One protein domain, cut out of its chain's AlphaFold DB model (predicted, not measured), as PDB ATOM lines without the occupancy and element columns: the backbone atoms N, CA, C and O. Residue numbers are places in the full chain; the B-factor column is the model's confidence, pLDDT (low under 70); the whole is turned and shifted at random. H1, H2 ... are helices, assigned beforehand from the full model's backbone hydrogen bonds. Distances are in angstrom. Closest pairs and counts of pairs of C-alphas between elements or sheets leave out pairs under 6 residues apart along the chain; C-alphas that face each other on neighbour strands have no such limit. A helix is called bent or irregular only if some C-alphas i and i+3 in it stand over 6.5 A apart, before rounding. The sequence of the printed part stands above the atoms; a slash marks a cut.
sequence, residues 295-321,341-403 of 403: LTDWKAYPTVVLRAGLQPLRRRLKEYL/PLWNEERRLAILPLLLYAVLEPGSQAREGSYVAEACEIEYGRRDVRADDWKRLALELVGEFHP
ATOM      1  N   LEU A 295      30.435 -39.506  30.783       88.38
ATOM      2  CA  LEU A 295      29.226 -39.569  31.603       88.38
ATOM      3  C   LEU A 295      27.985 -39.182  30.782       88.38
ATOM      4  O   LEU A 295      27.319 -38.187  31.076       88.38
ATOM      5  N   THR A 296      27.688 -39.928  29.715       86.94
ATOM      6  CA  THR A 296      26.424 -39.818  28.951       86.94
ATOM      7  C   THR A 296      25.230 -40.358  29.740       86.94
ATOM      8  O   THR A 296      24.155 -39.754  29.715       86.94
ATOM      9  N   ASP A 297      25.438 -41.418  30.517       89.75
ATOM     10  CA  ASP A 297      24.458 -42.019  31.424       89.75
ATOM     11  C   ASP A 297      25.027 -42.054  32.853       89.75
ATOM     12  O   ASP A 297      26.167 -42.474  33.077       89.75
ATOM     13  N   TRP A 298      24.237 -41.617  33.836       91.75
ATOM     14  CA  TRP A 298      24.654 -41.606  35.238       91.75
ATOM     15  C   TRP A 298      24.805 -43.009  35.834       91.75
ATOM     16  O   TRP A 298      25.525 -43.148  36.820       91.75
ATOM     17  N   LYS A 299      24.254 -44.064  35.214       90.38
ATOM     18  CA  LYS A 299      24.513 -45.465  35.605       90.38
ATOM     19  C   LYS A 299      25.998 -45.836  35.571       90.38
ATOM     20  O   LYS A 299      26.443 -46.665  36.356       90.38
ATOM     21  N   ALA A 300      26.794 -45.193  34.713       88.94
ATOM     22  CA  ALA A 300      28.240 -45.415  34.676       88.94
ATOM     23  C   ALA A 300      28.981 -44.750  35.853       88.94
ATOM     24  O   ALA A 300      30.081 -45.176  36.216       88.94
ATOM     25  N   TYR A 301      28.391 -43.717  36.460       89.38
ATOM     26  CA  TYR A 301      29.064 -42.852  37.427       89.38
ATOM     27  C   TYR A 301      29.588 -43.584  38.669       89.38
ATOM     28  O   TYR A 301      30.764 -43.388  38.989       89.38
ATOM     29  N   PRO A 302      28.823 -44.482  39.330       88.06
ATOM     30  CA  PRO A 302      29.339 -45.212  40.481       88.06
ATOM     31  C   PRO A 302      30.603 -46.002  40.172       88.06
ATOM     32  O   PRO A 302      31.586 -45.927  40.905       88.06
ATOM     33  N   THR A 303      30.624 -46.683  39.028       83.94
ATOM     34  CA  THR A 303      31.802 -47.437  38.592       83.94
ATOM     35  C   THR A 303      32.984 -46.512  38.303       83.94
ATOM     36  O   THR A 303      34.111 -46.821  38.686       83.94
ATOM     37  N   VAL A 304      32.747 -45.369  37.651       82.75
ATOM     38  CA  VAL A 304      33.791 -44.379  37.341       82.75
ATOM     39  C   VAL A 304      34.426 -43.829  38.615       82.75
ATOM     40  O   VAL A 304      35.650 -43.818  38.727       82.75
ATOM     41  N   VAL A 305      33.619 -43.409  39.591       78.00
ATOM     42  CA  VAL A 305      34.121 -42.820  40.839       78.00
ATOM     43  C   VAL A 305      34.843 -43.850  41.699       78.00
ATOM     44  O   VAL A 305      35.930 -43.560  42.198       78.00
ATOM     45  N   LEU A 306      34.298 -45.064  41.814       71.31
ATOM     46  CA  LEU A 306      34.938 -46.146  42.563       71.31
ATOM     47  C   LEU A 306      36.266 -46.590  41.920       71.31
ATOM     48  O   LEU A 306      37.203 -46.935  42.638       71.31
ATOM     49  N   ARG A 307      36.389 -46.545  40.581       68.62
ATOM     50  CA  ARG A 307      37.635 -46.878  39.856       68.62
ATOM     51  C   ARG A 307      38.673 -45.765  39.887       68.62
ATOM     52  O   ARG A 307      39.843 -46.042  40.134       68.62
ATOM     53  N   ALA A 308      38.261 -44.524  39.633       61.16
ATOM     54  CA  ALA A 308      39.142 -43.364  39.739       61.16
ATOM     55  C   ALA A 308      39.640 -43.176  41.182       61.16
ATOM     56  O   ALA A 308      40.693 -42.579  41.409       61.16
ATOM     57  N   GLY A 309      38.882 -43.705  42.151       56.47
ATOM     58  CA  GLY A 309      38.995 -43.374  43.556       56.47
ATOM     59  C   GLY A 309      38.633 -41.907  43.767       56.47
ATOM     60  O   GLY A 309      38.995 -41.022  42.985       56.47
ATOM     61  N   LEU A 310      37.969 -41.582  44.870       54.88
ATOM     62  CA  LEU A 310      37.892 -40.189  45.318       54.88
ATOM     63  C   LEU A 310      39.254 -39.782  45.916       54.88
ATOM     64  O   LEU A 310      39.404 -39.509  47.104       54.88
ATOM     65  N   GLN A 311      40.313 -39.812  45.105       49.03
ATOM     66  CA  GLN A 311      41.692 -39.645  45.552       49.03
ATOM     67  C   GLN A 311      42.152 -38.199  45.396       49.03
ATOM     68  O   GLN A 311      42.533 -37.766  44.313       49.03
ATOM     69  N   PRO A 312      42.053 -37.450  46.510       46.19
ATOM     70  CA  PRO A 312      43.197 -37.272  47.406       46.19
ATOM     71  C   PRO A 312      42.986 -37.805  48.850       46.19
ATOM     72  O   PRO A 312      43.511 -37.230  49.803       46.19
ATOM     73  N   LEU A 313      42.258 -38.915  49.058       41.72
ATOM     74  CA  LEU A 313      42.064 -39.516  50.396       41.72
ATOM     75  C   LEU A 313      43.157 -40.514  50.867       41.72
ATOM     76  O   LEU A 313      43.409 -40.611  52.063       41.72
ATOM     77  N   ARG A 314      43.857 -41.244  49.982       37.38
ATOM     78  CA  ARG A 314      44.926 -42.224  50.327       37.38
ATOM     79  C   ARG A 314      46.179 -41.534  50.847       37.38
ATOM     80  O   ARG A 314      46.847 -42.091  51.715       37.38
ATOM     81  N   ARG A 315      46.490 -40.327  50.353       39.16
ATOM     82  CA  ARG A 315      47.609 -39.523  50.874       39.16
ATOM     83  C   ARG A 315      47.322 -39.072  52.309       39.16
ATOM     84  O   ARG A 315      48.177 -39.249  53.169       39.16
ATOM     85  N   ARG A 316      46.069 -38.685  52.592       43.06
ATOM     86  CA  ARG A 316      45.582 -38.470  53.962       43.06
ATOM     87  C   ARG A 316      45.631 -39.742  54.797       43.06
ATOM     88  O   ARG A 316      46.086 -39.665  55.920       43.06
ATOM     89  N   LEU A 317      45.245 -40.912  54.280       33.16
ATOM     90  CA  LEU A 317      45.225 -42.155  55.067       33.16
ATOM     91  C   LEU A 317      46.619 -42.570  55.582       33.16
ATOM     92  O   LEU A 317      46.734 -43.056  56.704       33.16
ATOM     93  N   LYS A 318      47.684 -42.329  54.807       32.53
ATOM     94  CA  LYS A 318      49.067 -42.605  55.238       32.53
ATOM     95  C   LYS A 318      49.545 -41.641  56.335       32.53
ATOM     96  O   LYS A 318      50.277 -42.062  57.220       32.53
ATOM     97  N   GLU A 319      49.081 -40.393  56.312       36.12
ATOM     98  CA  GLU A 319      49.327 -39.384  57.358       36.12
ATOM     99  C   GLU A 319      48.417 -39.600  58.593       36.12
ATOM    100  O   GLU A 319      48.814 -39.324  59.726       36.12
ATOM    101  N   TYR A 320      47.223 -40.170  58.383       34.97
ATOM    102  CA  TYR A 320      46.173 -40.461  59.373       34.97
ATOM    103  C   TYR A 320      46.469 -41.696  60.238       34.97
ATOM    104  O   TYR A 320      45.983 -41.796  61.362       34.97
ATOM    105  N   LEU A 321      47.271 -42.643  59.741       34.44
ATOM    106  CA  LEU A 321      47.639 -43.866  60.471       34.44
ATOM    107  C   LEU A 321      48.766 -43.656  61.499       34.44
ATOM    108  O   LEU A 321      49.016 -44.544  62.313       34.44
ATOM    109  N   PRO A 341      33.971 -48.451  55.822       32.00
ATOM    110  CA  PRO A 341      35.028 -48.952  54.934       32.00
ATOM    111  C   PRO A 341      35.072 -47.980  53.756       32.00
ATOM    112  O   PRO A 341      34.002 -47.662  53.258       32.00
ATOM    113  N   LEU A 342      36.225 -47.417  53.382       38.69
ATOM    114  CA  LEU A 342      36.287 -46.326  52.386       38.69
ATOM    115  C   LEU A 342      35.497 -46.659  51.099       38.69
ATOM    116  O   LEU A 342      35.040 -45.780  50.390       38.69
ATOM    117  N   TRP A 343      35.253 -47.950  50.876       44.91
ATOM    118  CA  TRP A 343      34.334 -48.515  49.903       44.91
ATOM    119  C   TRP A 343      32.834 -48.210  50.097       44.91
ATOM    120  O   TRP A 343      32.181 -48.057  49.080       44.91
ATOM    121  N   ASN A 344      32.246 -48.113  51.299       54.88
ATOM    122  CA  ASN A 344      30.797 -47.902  51.457       54.88
ATOM    123  C   ASN A 344      30.381 -46.416  51.468       54.88
ATOM    124  O   ASN A 344      29.313 -46.125  50.958       54.88
ATOM    125  N   GLU A 345      31.171 -45.470  51.996       60.38
ATOM    126  CA  GLU A 345      30.807 -44.029  51.951       60.38
ATOM    127  C   GLU A 345      30.946 -43.478  50.529       60.38
ATOM    128  O   GLU A 345      30.050 -42.801  50.029       60.38
ATOM    129  N   GLU A 346      32.052 -43.808  49.855       64.62
ATOM    130  CA  GLU A 346      32.259 -43.438  48.456       64.62
ATOM    131  C   GLU A 346      31.194 -44.090  47.564       64.62
ATOM    132  O   GLU A 346      30.644 -43.418  46.699       64.62
ATOM    133  N   ARG A 347      30.829 -45.355  47.824       69.12
ATOM    134  CA  ARG A 347      29.727 -46.057  47.139       69.12
ATOM    135  C   ARG A 347      28.374 -45.392  47.385       69.12
ATOM    136  O   ARG A 347      27.658 -45.147  46.419       69.12
ATOM    137  N   ARG A 348      28.067 -45.019  48.629       75.31
ATOM    138  CA  ARG A 348      26.809 -44.348  48.989       75.31
ATOM    139  C   ARG A 348      26.695 -42.947  48.408       75.31
ATOM    140  O   ARG A 348      25.660 -42.568  47.878       75.31
ATOM    141  N   LEU A 349      27.770 -42.168  48.427       78.56
ATOM    142  CA  LEU A 349      27.772 -40.872  47.748       78.56
ATOM    143  C   LEU A 349      27.748 -41.023  46.228       78.56
ATOM    144  O   LEU A 349      27.224 -40.153  45.535       78.56
ATOM    145  N   ALA A 350      28.264 -42.129  45.695       84.50
ATOM    146  CA  ALA A 350      28.236 -42.379  44.266       84.50
ATOM    147  C   ALA A 350      26.838 -42.727  43.729       84.50
ATOM    148  O   ALA A 350      26.601 -42.517  42.540       84.50
ATOM    149  N   ILE A 351      25.898 -43.182  44.571       89.81
ATOM    150  CA  ILE A 351      24.491 -43.356  44.167       89.81
ATOM    151  C   ILE A 351      23.679 -42.054  44.210       89.81
ATOM    152  O   ILE A 351      22.588 -42.012  43.645       89.81
ATOM    153  N   LEU A 352      24.189 -40.975  44.822       91.31
ATOM    154  CA  LEU A 352      23.465 -39.701  44.918       91.31
ATOM    155  C   LEU A 352      22.992 -39.187  43.545       91.31
ATOM    156  O   LEU A 352      21.813 -38.853  43.436       91.31
ATOM    157  N   PRO A 353      23.830 -39.143  42.487       93.31
ATOM    158  CA  PRO A 353      23.373 -38.762  41.151       93.31
ATOM    159  C   PRO A 353      22.222 -39.621  40.627       93.31
ATOM    160  O   PRO A 353      21.300 -39.092  40.013       93.31
ATOM    161  N   LEU A 354      22.241 -40.930  40.892       92.62
ATOM    162  CA  LEU A 354      21.167 -41.827  40.467       92.62
ATOM    163  C   LEU A 354      19.848 -41.439  41.135       92.62
ATOM    164  O   LEU A 354      18.848 -41.274  40.446       92.62
ATOM    165  N   LEU A 355      19.858 -41.225  42.453       92.50
ATOM    166  CA  LEU A 355      18.656 -40.861  43.205       92.50
ATOM    167  C   LEU A 355      18.160 -39.450  42.876       92.50
ATOM    168  O   LEU A 355      16.963 -39.249  42.686       92.50
ATOM    169  N   LEU A 356      19.069 -38.477  42.790       93.19
ATOM    170  CA  LEU A 356      18.727 -37.080  42.535       93.19
ATOM    171  C   LEU A 356      18.195 -36.870  41.114       93.19
ATOM    172  O   LEU A 356      17.296 -36.061  40.905       93.19
ATOM    173  N   TYR A 357      18.743 -37.583  40.125       92.50
ATOM    174  CA  TYR A 357      18.330 -37.444  38.728       92.50
ATOM    175  C   TYR A 357      17.266 -38.463  38.293       92.50
ATOM    176  O   TYR A 357      16.807 -38.391  37.151       92.50
ATOM    177  N   ALA A 358      16.870 -39.383  39.182       87.94
ATOM    178  CA  ALA A 358      15.685 -40.222  39.015       87.94
ATOM    179  C   ALA A 358      14.390 -39.407  39.135       87.94
ATOM    180  O   ALA A 358      13.423 -39.722  38.449       87.94
ATOM    181  N   VAL A 359      14.394 -38.348  39.956       79.81
ATOM    182  CA  VAL A 359      13.249 -37.448  40.134       79.81
ATOM    183  C   VAL A 359      13.056 -36.619  38.870       79.81
ATOM    184  O   VAL A 359      13.920 -35.811  38.505       79.81
ATOM    185  N   LEU A 360      11.929 -36.821  38.195       70.25
ATOM    186  CA  LEU A 360      11.550 -36.050  37.020       70.25
ATOM    187  C   LEU A 360      10.393 -35.104  37.334       70.25
ATOM    188  O   LEU A 360       9.624 -35.335  38.259       70.25
ATOM    189  N   GLU A 361      10.264 -34.051  36.529       66.38
ATOM    190  CA  GLU A 361       9.095 -33.175  36.584       66.38
ATOM    191  C   GLU A 361       7.808 -33.967  36.289       66.38
ATOM    192  O   GLU A 361       7.837 -34.868  35.431       66.38
ATOM    193  N   PRO A 362       6.677 -33.622  36.938       58.16
ATOM    194  CA  PRO A 362       5.384 -34.240  36.664       58.16
ATOM    195  C   PRO A 362       5.084 -34.279  35.156       58.16
ATOM    196  O   PRO A 362       5.089 -33.247  34.489       58.16
ATOM    197  N   GLY A 363       4.844 -35.480  34.613       46.50
ATOM    198  CA  GLY A 363       4.601 -35.708  33.177       46.50
ATOM    199  C   GLY A 363       5.790 -36.270  32.379       46.50
ATOM    200  O   GLY A 363       5.632 -36.604  31.206       46.50
ATOM    201  N   SER A 364       6.963 -36.437  32.993       53.44
ATOM    202  CA  SER A 364       8.135 -37.049  32.351       53.44
ATOM    203  C   SER A 364       8.168 -38.575  32.541       53.44
ATOM    204  O   SER A 364       8.043 -39.064  33.657       53.44
ATOM    205  N   GLN A 365       8.371 -39.353  31.469       45.34
ATOM    206  CA  GLN A 365       7.984 -40.777  31.461       45.34
ATOM    207  C   GLN A 365       9.072 -41.843  31.752       45.34
ATOM    208  O   GLN A 365       8.708 -43.011  31.841       45.34
ATOM    209  N   ALA A 366      10.380 -41.543  31.866       51.53
ATOM    210  CA  ALA A 366      11.374 -42.590  31.518       51.53
ATOM    211  C   ALA A 366      12.595 -42.869  32.432       51.53
ATOM    212  O   ALA A 366      13.277 -43.863  32.185       51.53
ATOM    213  N   ARG A 367      12.943 -42.060  33.447       60.56
ATOM    214  CA  ARG A 367      14.247 -42.223  34.158       60.56
ATOM    215  C   ARG A 367      14.176 -42.878  35.535       60.56
ATOM    216  O   ARG A 367      15.137 -43.538  35.926       60.56
ATOM    217  N   GLU A 368      13.058 -42.726  36.236       63.44
ATOM    218  CA  GLU A 368      12.934 -43.081  37.651       63.44
ATOM    219  C   GLU A 368      13.250 -44.564  37.911       63.44
ATOM    220  O   GLU A 368      14.149 -44.885  38.685       63.44
ATOM    221  N   GLY A 369      12.624 -45.479  37.161       71.56
ATOM    222  CA  GLY A 369      12.801 -46.920  37.370       71.56
ATOM    223  C   GLY A 369      14.218 -47.436  37.089       71.56
ATOM    224  O   GLY A 369      14.730 -48.272  37.830       71.56
ATOM    225  N   SER A 370      14.897 -46.931  36.050       83.88
ATOM    226  CA  SER A 370      16.217 -47.462  35.675       83.88
ATOM    227  C   SER A 370      17.345 -46.991  36.592       83.88
ATOM    228  O   SER A 370      18.287 -47.753  36.798       83.88
ATOM    229  N   TYR A 371      17.298 -45.758  37.101       90.31
ATOM    230  CA  TYR A 371      18.324 -45.259  38.025       90.31
ATOM    231  C   TYR A 371      18.131 -45.815  39.434       90.31
ATOM    232  O   TYR A 371      19.114 -46.157  40.090       90.31
ATOM    233  N   VAL A 372      16.880 -45.977  39.872       88.19
ATOM    234  CA  VAL A 372      16.569 -46.585  41.171       88.19
ATOM    235  C   VAL A 372      16.968 -48.059  41.196       88.19
ATOM    236  O   VAL A 372      17.527 -48.502  42.194       88.19
ATOM    237  N   ALA A 373      16.777 -48.800  40.096       88.50
ATOM    238  CA  ALA A 373      17.249 -50.184  39.979       88.50
ATOM    239  C   ALA A 373      18.770 -50.299  40.158       88.50
ATOM    240  O   ALA A 373      19.246 -51.175  40.876       88.50
ATOM    241  N   GLU A 374      19.534 -49.396  39.536       90.06
ATOM    242  CA  GLU A 374      20.994 -49.383  39.663       90.06
ATOM    243  C   GLU A 374      21.427 -48.993  41.085       90.06
ATOM    244  O   GLU A 374      22.322 -49.614  41.652       90.06
ATOM    245  N   ALA A 375      20.751 -48.022  41.707       88.62
ATOM    246  CA  ALA A 375      20.996 -47.668  43.103       88.62
ATOM    247  C   ALA A 375      20.674 -48.834  44.061       88.62
ATOM    248  O   ALA A 375      21.443 -49.086  44.988       88.62
ATOM    249  N   CYS A 376      19.592 -49.585  43.819       87.62
ATOM    250  CA  CYS A 376      19.240 -50.782  44.590       87.62
ATOM    251  C   CYS A 376      20.266 -51.905  44.413       87.62
ATOM    252  O   CYS A 376      20.620 -52.561  45.391       87.62
ATOM    253  N   GLU A 377      20.785 -52.110  43.202       88.88
ATOM    254  CA  GLU A 377      21.835 -53.104  42.964       88.88
ATOM    255  C   GLU A 377      23.097 -52.741  43.747       88.88
ATOM    256  O   GLU A 377      23.720 -53.587  44.393       88.88
ATOM    257  N   ILE A 378      23.433 -51.452  43.763       84.44
ATOM    258  CA  ILE A 378      24.584 -50.951  44.500       84.44
ATOM    259  C   ILE A 378      24.358 -51.027  46.011       84.44
ATOM    260  O   ILE A 378      25.288 -51.422  46.695       84.44
ATOM    261  N   GLU A 379      23.204 -50.700  46.581       84.12
ATOM    262  CA  GLU A 379      23.053 -50.718  48.051       84.12
ATOM    263  C   GLU A 379      22.634 -52.079  48.613       84.12
ATOM    264  O   GLU A 379      23.085 -52.477  49.687       84.12
ATOM    265  N   TYR A 380      21.800 -52.819  47.884       84.31
ATOM    266  CA  TYR A 380      21.154 -54.041  48.366       84.31
ATOM    267  C   TYR A 380      21.555 -55.306  47.601       84.31
ATOM    268  O   TYR A 380      21.192 -56.397  48.036       84.31
ATOM    269  N   GLY A 381      22.283 -55.196  46.483       85.19
ATOM    270  CA  GLY A 381      22.620 -56.345  45.632       85.19
ATOM    271  C   GLY A 381      21.407 -56.947  44.919       85.19
ATOM    272  O   GLY A 381      21.380 -58.156  44.683       85.19
ATOM    273  N   ARG A 382      20.372 -56.132  44.663       87.19
ATOM    274  CA  ARG A 382      19.168 -56.534  43.925       87.19
ATOM    275  C   ARG A 382      18.712 -55.441  42.956       87.19
ATOM    276  O   ARG A 382      18.723 -54.264  43.310       87.19
ATOM    277  N   ARG A 383      18.229 -55.833  41.772       83.94
ATOM    278  CA  ARG A 383      17.705 -54.916  40.734       83.94
ATOM    279  C   ARG A 383      16.187 -54.741  40.728       83.94
ATOM    280  O   ARG A 383      15.695 -53.885  39.996       83.94
ATOM    281  N   ASP A 384      15.434 -55.541  41.480       85.25
ATOM    282  CA  ASP A 384      13.982 -55.379  41.579       85.25
ATOM    283  C   ASP A 384      13.641 -54.068  42.300       85.25
ATOM    284  O   ASP A 384      14.022 -53.866  43.449       85.25
ATOM    285  N   VAL A 385      12.920 -53.170  41.624       82.69
ATOM    286  CA  VAL A 385      12.485 -51.884  42.192       82.69
ATOM    287  C   VAL A 385      11.079 -52.025  42.758       82.69
ATOM    288  O   VAL A 385      10.144 -52.386  42.043       82.69
ATOM    289  N   ARG A 386      10.921 -51.723  44.045       84.31
ATOM    290  CA  ARG A 386       9.627 -51.607  44.733       84.31
ATOM    291  C   ARG A 386       9.144 -50.159  44.695       84.31
ATOM    292  O   ARG A 386       9.956 -49.245  44.573       84.31
ATOM    293  N   ALA A 387       7.836 -49.956  44.865       75.88
ATOM    294  CA  ALA A 387       7.191 -48.639  44.769       75.88
ATOM    295  C   ALA A 387       7.840 -47.553  45.657       75.88
ATOM    296  O   ALA A 387       7.922 -46.404  45.238       75.88
ATOM    297  N   ASP A 388       8.375 -47.922  46.826       82.69
ATOM    298  CA  ASP A 388       8.977 -46.980  47.782       82.69
ATOM    299  C   ASP A 388      10.514 -46.994  47.809       82.69
ATOM    300  O   ASP A 388      11.123 -46.285  48.616       82.69
ATOM    301  N   ASP A 389      11.172 -47.799  46.965       86.19
ATOM    302  CA  ASP A 389      12.625 -47.998  47.056       86.19
ATOM    303  C   ASP A 389      13.399 -46.693  46.827       86.19
ATOM    304  O   ASP A 389      14.367 -46.433  47.545       86.19
ATOM    305  N   TRP A 390      12.945 -45.835  45.904       89.62
ATOM    306  CA  TRP A 390      13.550 -44.514  45.699       89.62
ATOM    307  C   TRP A 390      13.495 -43.671  46.975       89.62
ATOM    308  O   TRP A 390      14.533 -43.235  47.475       89.62
ATOM    309  N   LYS A 391      12.289 -43.473  47.525       88.12
ATOM    310  CA  LYS A 391      12.063 -42.610  48.690       88.12
ATOM    311  C   LYS A 391      12.810 -43.137  49.908       88.12
ATOM    312  O   LYS A 391      13.422 -42.359  50.636       88.12
ATOM    313  N   ARG A 392      12.811 -44.457  50.106       88.81
ATOM    314  CA  ARG A 392      13.549 -45.113  51.185       88.81
ATOM    315  C   ARG A 392      15.055 -44.890  51.059       88.81
ATOM    316  O   ARG A 392      15.660 -44.423  52.016       88.81
ATOM    317  N   LEU A 393      15.650 -45.184  49.900       89.69
ATOM    318  CA  LEU A 393      17.084 -44.971  49.666       89.69
ATOM    319  C   LEU A 393      17.470 -43.500  49.828       89.69
ATOM    320  O   LEU A 393      18.489 -43.187  50.437       89.69
ATOM    321  N   ALA A 394      16.639 -42.592  49.318       90.06
ATOM    322  CA  ALA A 394      16.854 -41.161  49.444       90.06
ATOM    323  C   ALA A 394      16.784 -40.697  50.907       90.06
ATOM    324  O   ALA A 394      17.644 -39.931  51.329       90.06
ATOM    325  N   LEU A 395      15.826 -41.187  51.703       88.88
ATOM    326  CA  LEU A 395      15.734 -40.893  53.138       88.88
ATOM    327  C   LEU A 395      16.890 -41.500  53.940       88.88
ATOM    328  O   LEU A 395      17.400 -40.842  54.841       88.88
ATOM    329  N   GLU A 396      17.321 -42.723  53.622       88.81
ATOM    330  CA  GLU A 396      18.481 -43.356  54.259       88.81
ATOM    331  C   GLU A 396      19.761 -42.560  53.964       88.81
ATOM    332  O   GLU A 396      20.497 -42.213  54.889       88.81
ATOM    333  N   LEU A 397      19.974 -42.182  52.697       85.00
ATOM    334  CA  LEU A 397      21.107 -41.361  52.281       85.00
ATOM    335  C   LEU A 397      21.046 -39.963  52.918       85.00
ATOM    336  O   LEU A 397      22.012 -39.509  53.525       85.00
ATOM    337  N   VAL A 398      19.909 -39.269  52.842       82.44
ATOM    338  CA  VAL A 398      19.753 -37.948  53.465       82.44
ATOM    339  C   VAL A 398      19.929 -38.047  54.975       82.44
ATOM    340  O   VAL A 398      20.716 -37.285  55.510       82.44
ATOM    341  N   GLY A 399      19.316 -39.002  55.673       74.94
ATOM    342  CA  GLY A 399      19.496 -39.171  57.120       74.94
ATOM    343  C   GLY A 399      20.950 -39.465  57.505       74.94
ATOM    344  O   GLY A 399      21.455 -38.966  58.516       74.94
ATOM    345  N   GLU A 400      21.678 -40.198  56.662       73.56
ATOM    346  CA  GLU A 400      23.104 -40.460  56.831       73.56
ATOM    347  C   GLU A 400      23.999 -39.260  56.531       73.56
ATOM    348  O   GLU A 400      25.115 -39.263  57.039       73.56
ATOM    349  N   PHE A 401      23.551 -38.224  55.810       65.38
ATOM    350  CA  PHE A 401      24.385 -37.058  55.466       65.38
ATOM    351  C   PHE A 401      23.862 -35.681  55.939       65.38
ATOM    352  O   PHE A 401      24.668 -34.778  56.170       65.38
ATOM    353  N   HIS A 402      22.585 -35.581  56.315       61.34
ATOM    354  CA  HIS A 402      21.844 -34.442  56.883       61.34
ATOM    355  C   HIS A 402      20.795 -34.945  57.915       61.34
ATOM    356  O   HIS A 402      19.650 -35.177  57.541       61.34
ATOM    357  N   PRO A 403      21.176 -35.189  59.189       45.88
ATOM    358  CA  PRO A 403      20.355 -35.892  60.175       45.88
ATOM    359  C   PRO A 403      19.422 -34.982  60.986       45.88
ATOM    360  O   PRO A 403      19.759 -33.788  61.177       45.88
TER     361      PRO A 403
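Overview. This is residues 295 to 321 and 341 to 403 of the 403 residues of an uncharacterized protein of Latescibacteria bacterium DG_63 (UniProt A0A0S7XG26). The helical hairpin H4 and H5 makes the core, with H1 packed along one side of it and H6 over the other, while H3 leads into H4 and packs on H1. At one end of the long axis, residues 315 to 321, mostly H2, stick out. The 90 printed residues include six named helices, H1 to H6 in chain order, and no named strand: all helix. The whole is only just compact, close to loose, with a radius of gyration of the C-alphas of 14.6 A, and elongated, spanning 50 by 31 by 24 A.

Along the chain. H1, residues 298 to 308, begins at C-alpha 298 (24.654, -41.606, 35.238) and is 15.3 A long; it is only just irregular, C-alphas 299 and 302 being 6.9 A apart. H2 is residues 313 to 320, H3 342 to 350, H4 352 to 358. H5, residues 368 to 380, is 17.4 A long. H6, residues 389 to 401, is 18.1 A long and ends at C-alpha 401 (24.385, -37.058, 55.466).

Arrangement. H1 touches H3 at a shallow tilt of 28 degrees, opposite ways; their closest C-alphas, Pro 302 and Ala 350, are 4.9 A apart. H1 also touches H4, closest at C-alphas 298 and 354, 6.3 A. H2 is apart from the other helices. H3 and H4 meet only through their link. The hairpin H4 and H5 has a shallow tilt of 29 degrees, with closest C-alphas 358 and 368 at 4.2 A. H4 touches H6, closest at C-alphas 355 and 394, 6.5 A. Every O i to N i+4 pair is within hydrogen-bond range in H2, H4, H5 and H6, against 5 of 7 in H1 and 4 of 5 in H3.

Size, cuts and confidence. The farthest C-alphas, 321 and 363, are 51.6 A apart. Residues 322 to 340 are not printed; C-alphas 321 and 341 are 14.7 A apart across this cut. Of the links printed whole, none is long. Mean pLDDT of the printed part is 72.5; residues 307 to 321, 341 to 347, 361 to 368 and 401 to 403 are under 70.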